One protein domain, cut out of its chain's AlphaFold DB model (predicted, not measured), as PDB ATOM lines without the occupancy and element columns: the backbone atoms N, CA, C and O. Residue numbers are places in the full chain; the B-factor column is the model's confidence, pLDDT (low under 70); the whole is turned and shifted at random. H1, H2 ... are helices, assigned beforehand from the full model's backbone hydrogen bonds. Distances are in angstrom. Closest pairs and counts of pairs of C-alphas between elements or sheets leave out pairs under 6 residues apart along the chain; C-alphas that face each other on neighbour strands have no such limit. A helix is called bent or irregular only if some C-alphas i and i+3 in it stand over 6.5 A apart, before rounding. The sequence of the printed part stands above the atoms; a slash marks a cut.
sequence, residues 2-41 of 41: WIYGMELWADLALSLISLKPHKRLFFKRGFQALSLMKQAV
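AT A GLANCE: This is residues 2 to 41 of the 41 residues of the protein "IS4 family transposase" of Cylindrospermopsis raciborskii CS-506_D (UniProt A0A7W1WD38). This is a helical hairpin: H1 runs out, the chain turns tightly at Lys 20, and H2 folds back beside it. The two helices lie side by side along the longest axis. The printed part has 40 residues with two named helices, H1 then H2, and no named strand; the class is all helix. It is elongated, spanning 31 by 16 by 10 A, and only just compact, close to loose, with a radius of gyration of the C-alphas of 10.5 A.

HOW THE PARTS SIT: Start with H1, residues 2 to 19, then pass the tight link of one residue to H2, residues 21 to 39. They form a helical hairpin and touch; their closest C-alphas, those of Ile 17 and Arg 24, are 5.7 A apart. They run opposite ways at a shallow tilt of 21 degrees. In H1 every O i to N i+4 pair is within hydrogen-bond range; in H2, 10 of 15 are.

IN THESE COORDINATES: Find C-alpha 2 at (-5.537, -7.604, 34.505); from there H1 runs 26.1 A to C-alpha 19. H2 begins at C-alpha 21, (-26.316, -18.202, 47.268), and runs 26.6 A to C-alpha 39 at (-17.027, -3.084, 27.396). Look near residue 28 for its kink of 54 degrees; H2 is irregular, with C-alphas 26 and 29 7.3 A apart.

THE WHOLE: The two C-alphas farthest apart, those of Lys 20 and Val 41, are 31.6 A apart. The printed part has no cut, and residue 41, the chain's last, has a pLDDT under 70.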
ATOM      1  N   TRP A   2      -4.421  -7.851  33.581       83.19
ATOM      2  CA  TRP A   2      -5.537  -7.604  34.505       83.19
ATOM      3  C   TRP A   2      -6.852  -8.311  34.115       83.19
ATOM      4  O   TRP A   2      -7.554  -8.779  35.005       83.19
ATOM      5  N   ILE A   3      -7.153  -8.459  32.811       86.94
ATOM      6  CA  ILE A   3      -8.362  -9.161  32.319       86.94
ATOM      7  C   ILE A   3      -8.398 -10.598  32.849       86.94
ATOM      8  O   ILE A   3      -9.363 -10.991  33.495       86.94
ATOM      9  N   TYR A   4      -7.302 -11.336  32.665       91.56
ATOM     10  CA  TYR A   4      -7.177 -12.721  33.119       91.56
ATOM     11  C   TYR A   4      -7.359 -12.865  34.639       91.56
ATOM     12  O   TYR A   4      -8.063 -13.756  35.103       91.56
ATOM     13  N   GLY A   5      -6.782 -11.949  35.427       94.44
ATOM     14  CA  GLY A   5      -6.966 -11.949  36.881       94.44
ATOM     15  C   GLY A   5      -8.425 -11.742  37.300       94.44
ATOM     16  O   GLY A   5      -8.895 -12.386  38.236       94.44
ATOM     17  N   MET A   6      -9.164 -10.885  36.589       94.50
ATOM     18  CA  MET A   6     -10.585 -10.657  36.867       94.50
ATOM     19  C   MET A   6     -11.480 -11.813  36.408       94.50
ATOM     20  O   MET A   6     -12.510 -12.059  37.032       94.50
ATOM     21  N   GLU A   7     -11.096 -12.538  35.358       94.50
ATOM     22  CA  GLU A   7     -11.787 -13.764  34.941       94.50
ATOM     23  C   GLU A   7     -11.612 -14.876  35.977       94.50
ATOM     24  O   GLU A   7     -12.604 -15.427  36.446       94.50
ATOM     25  N   LEU A   8     -10.384 -15.091  36.461       97.19
ATOM     26  CA  LEU A   8     -10.111 -16.042  37.542       97.19
ATOM     27  C   LEU A   8     -10.889 -15.694  38.826       97.19
ATOM     28  O   LEU A   8     -11.445 -16.565  39.498       97.19
ATOM     29  N   TRP A   9     -10.952 -14.404  39.171       97.31
ATOM     30  CA  TRP A   9     -11.758 -13.928  40.296       97.31
ATOM     31  C   TRP A   9     -13.252 -14.225  40.101       97.31
ATOM     32  O   TRP A   9     -13.918 -14.632  41.054       97.31
ATOM     33  N   ALA A  10     -13.783 -14.042  38.887       97.44
ATOM     34  CA  ALA A  10     -15.188 -14.301  38.588       97.44
ATOM     35  C   ALA A  10     -15.539 -15.787  38.735       97.44
ATOM     36  O   ALA A  10     -16.562 -16.102  39.345       97.44
ATOM     37  N   ASP A  11     -14.672 -16.686  38.269       98.25
ATOM     38  CA  ASP A  11     -14.854 -18.136  38.411       98.25
ATOM     39  C   ASP A  11     -14.883 -18.563  39.887       98.25
ATOM     40  O   ASP A  11     -15.765 -19.315  40.328       98.25
ATOM     41  N   LEU A  12     -13.966 -18.017  40.695       98.12
ATOM     42  CA  LEU A  12     -13.959 -18.239  42.139       98.12
ATOM     43  C   LEU A  12     -15.224 -17.671  42.802       98.12
ATOM     44  O   LEU A  12     -15.843 -18.340  43.631       98.12
ATOM     45  N   ALA A  13     -15.638 -16.456  42.438       98.06
ATOM     46  CA  ALA A  13     -16.836 -15.823  42.983       98.06
ATOM     47  C   ALA A  13     -18.099 -16.643  42.680       98.06
ATOM     48  O   ALA A  13     -18.924 -16.847  43.571       98.06
ATOM     49  N   LEU A  14     -18.239 -17.160  41.456       98.12
ATOM     50  CA  LEU A  14     -19.349 -18.038  41.074       98.12
ATOM     51  C   LEU A  14     -19.345 -19.341  41.882       98.12
ATOM     52  O   LEU A  14     -20.394 -19.746  42.386       98.12
ATOM     53  N   SER A  15     -18.169 -19.939  42.088       98.38
ATOM     54  CA  SER A  15     -18.005 -21.139  42.919       98.38
ATOM     55  C   SER A  15     -18.380 -20.891  44.387       98.38
ATOM     56  O   SER A  15     -19.004 -21.725  45.033       98.38
ATOM     57  N   LEU A  16     -18.066 -19.716  44.936       98.06
ATOM     58  CA  LEU A  16     -18.464 -19.357  46.301       98.06
ATOM     59  C   LEU A  16     -19.965 -19.055  46.414       98.06
ATOM     60  O   LEU A  16     -20.586 -19.377  47.430       98.06
ATOM     61  N   ILE A  17     -20.561 -18.450  45.383       98.25
ATOM     62  CA  ILE A  17     -22.004 -18.181  45.324       98.25
ATOM     63  C   ILE A  17     -22.795 -19.483  45.240       98.25
ATOM     64  O   ILE A  17     -23.824 -19.582  45.902       98.25
ATOM     65  N   SER A  18     -22.336 -20.483  44.482       98.12
ATOM     66  CA  SER A  18     -23.024 -21.778  44.415       98.12
ATOM     67  C   SER A  18     -23.057 -22.471  45.783       98.12
ATOM     68  O   SER A  18     -24.087 -23.022  46.165       98.12
ATOM     69  N   LEU A  19     -21.981 -22.348  46.571       98.12
ATOM     70  CA  LEU A  19     -21.918 -22.848  47.947       98.12
ATOM     71  C   LEU A  19     -22.774 -22.025  48.925       98.12
ATOM     72  O   LEU A  19     -23.318 -22.572  49.885       98.12
ATOM     73  N   LYS A  20     -22.881 -20.701  48.729       97.75
ATOM     74  CA  LYS A  20     -23.656 -19.789  49.593       97.75
ATOM     75  C   LYS A  20     -24.423 -18.741  48.770       97.75
ATOM     76  O   LYS A  20     -24.007 -17.579  48.726       97.75
ATOM     77  N   PRO A  21     -25.599 -19.081  48.203       96.56
ATOM     78  CA  PRO A  21     -26.316 -18.202  47.268       96.56
ATOM     79  C   PRO A  21     -26.687 -16.831  47.845       96.56
ATOM     80  O   PRO A  21     -26.612 -15.810  47.160       96.56
ATOM     81  N   HIS A  22     -27.005 -16.777  49.140       97.31
ATOM     82  CA  HIS A  22     -27.332 -15.539  49.854       97.31
ATOM     83  C   HIS A  22     -26.149 -14.556  49.954       97.31
ATOM     84  O   HIS A  22     -26.348 -13.381  50.255       97.31
ATOM     85  N   LYS A  23     -24.911 -14.991  49.679       96.38
ATOM     86  CA  LYS A  23     -23.729 -14.118  49.634       96.38
ATOM     87  C   LYS A  23     -23.556 -13.401  48.288       96.38
ATOM     88  O   LYS A  23     -22.675 -12.554  48.176       96.38
ATOM     89  N   ARG A  24     -24.403 -13.661  47.281       95.62
ATOM     90  CA  ARG A  24     -24.319 -13.039  45.942       95.62
ATOM     91  C   ARG A  24     -24.221 -11.511  45.975       95.62
ATOM     92  O   ARG A  24     -23.482 -10.937  45.176       95.62
ATOM     93  N   LEU A  25     -24.919 -10.847  46.901       97.12
ATOM     94  CA  LEU A  25     -24.871  -9.385  47.023       97.12
ATOM     95  C   LEU A  25     -23.458  -8.844  47.293       97.12
ATOM     96  O   LEU A  25     -23.133  -7.771  46.789       97.12
ATOM     97  N   PHE A  26     -22.606  -9.590  48.004       96.88
ATOM     98  CA  PHE A  26     -21.226  -9.179  48.289       96.88
ATOM     99  C   PHE A  26     -20.346  -9.147  47.029       96.88
ATOM    100  O   PHE A  26     -19.392  -8.379  46.973       96.88
ATOM    101  N   PHE A  27     -20.696  -9.916  45.992       97.12
ATOM    102  CA  PHE A  27     -19.945  -9.981  44.733       97.12
ATOM    103  C   PHE A  27     -20.494  -9.049  43.641       97.12
ATOM    104  O   PHE A  27     -19.835  -8.839  42.623       97.12
ATOM    105  N   LYS A  28     -21.682  -8.451  43.836       96.75
ATOM    106  CA  LYS A  28     -22.390  -7.651  42.814       96.75
ATOM    107  C   LYS A  28     -21.522  -6.539  42.217       96.75
ATOM    108  O   LYS A  28     -21.497  -6.377  41.000       96.75
ATOM    109  N   ARG A  29     -20.804  -5.794  43.064       96.81
ATOM    110  CA  ARG A  29     -19.945  -4.683  42.620       96.81
ATOM    111  C   ARG A  29     -18.775  -5.163  41.764       96.81
ATOM    112  O   ARG A  29     -18.477  -4.533  40.757       96.81
ATOM    113  N   GLY A  30     -18.156  -6.287  42.126       95.94
ATOM    114  CA  GLY A  30     -17.062  -6.858  41.342       95.94
ATOM    115  C   GLY A  30     -17.527  -7.342  39.966       95.94
ATOM    116  O   GLY A  30     -16.882  -7.041  38.968       95.94
ATOM    117  N   PHE A  31     -18.704  -7.975  39.878       96.81
ATOM    118  CA  PHE A  31     -19.288  -8.349  38.584       96.81
ATOM    119  C   PHE A  31     -19.669  -7.136  37.725       96.81
ATOM    120  O   PHE A  31     -19.450  -7.160  36.516       96.81
ATOM    121  N   GLN A  32     -20.194  -6.061  38.327       97.00
ATOM    122  CA  GLN A  32     -20.431  -4.806  37.604       97.00
ATOM    123  C   GLN A  32     -19.130  -4.211  37.056       97.00
ATOM    124  O   GLN A  32     -19.090  -3.837  35.887       97.00
ATOM    125  N   ALA A  33     -18.069  -4.160  37.866       94.56
ATOM    126  CA  ALA A  33     -16.767  -3.670  37.421       94.56
ATOM    127  C   ALA A  33     -16.220  -4.516  36.263       94.56
ATOM    128  O   ALA A  33     -15.849  -3.963  35.234       94.56
ATOM    129  N   LEU A  34     -16.260  -5.847  36.382       94.50
ATOM    130  CA  LEU A  34     -15.843  -6.752  35.310       94.50
ATOM    131  C   LEU A  34     -16.633  -6.519  34.015       94.50
ATOM    132  O   LEU A  34     -16.041  -6.468  32.942       94.50
ATOM    133  N   SER A  35     -17.953  -6.336  34.106       94.56
ATOM    134  CA  SER A  35     -18.788  -6.040  32.936       94.56
ATOM    135  C   SER A  35     -18.372  -4.741  32.246       94.56
ATOM    136  O   SER A  35     -18.278  -4.719  31.024       94.56
ATOM    137  N   LEU A  36     -18.123  -3.670  33.007       94.50
ATOM    138  CA  LEU A  36     -17.708  -2.376  32.453       94.50
ATOM    139  C   LEU A  36     -16.326  -2.465  31.807       94.50
ATOM    140  O   LEU A  36     -16.106  -1.950  30.718       94.50
ATOM    141  N   MET A  37     -15.402  -3.166  32.458       91.38
ATOM    142  CA  MET A  37     -14.061  -3.374  31.928       91.38
ATOM    143  C   MET A  37     -14.081  -4.152  30.608       91.38
ATOM    144  O   MET A  37     -13.332  -3.806  29.704       91.38
ATOM    145  N   LYS A  38     -14.956  -5.160  30.472       89.94
ATOM    146  CA  LYS A  38     -15.136  -5.913  29.219       89.94
ATOM    147  C   LYS A  38     -15.753  -5.087  28.086       89.94
ATOM    148  O   LYS A  38     -15.604  -5.471  26.940       89.94
ATOM    149  N   GLN A  39     -16.453  -3.995  28.396       91.88
ATOM    150  CA  GLN A  39     -17.027  -3.084  27.396       91.88
ATOM    151  C   GLN A  39     -16.047  -1.995  26.941       91.88
ATOM    152  O   GLN A  39     -16.262  -1.383  25.901       91.88
ATOM    153  N   ALA A  40     -15.014  -1.713  27.737       84.62
ATOM    154  CA  ALA A  40     -14.006  -0.690  27.457       84.62
ATOM    155  C   ALA A  40     -12.780  -1.229  26.690       84.62
ATOM    156  O   ALA A  40     -11.813  -0.491  26.493       84.62
ATOM    157  N   VAL A  41     -12.811  -2.509  26.308       69.44
ATOM    158  CA  VAL A  41     -11.809  -3.220  25.499       69.44
ATOM    159  C   VAL A  41     -12.455  -3.592  24.176       69.44
ATOM    160  O   VAL A  41     -11.788  -3.396  23.141       69.44
TER     161      VAL A  41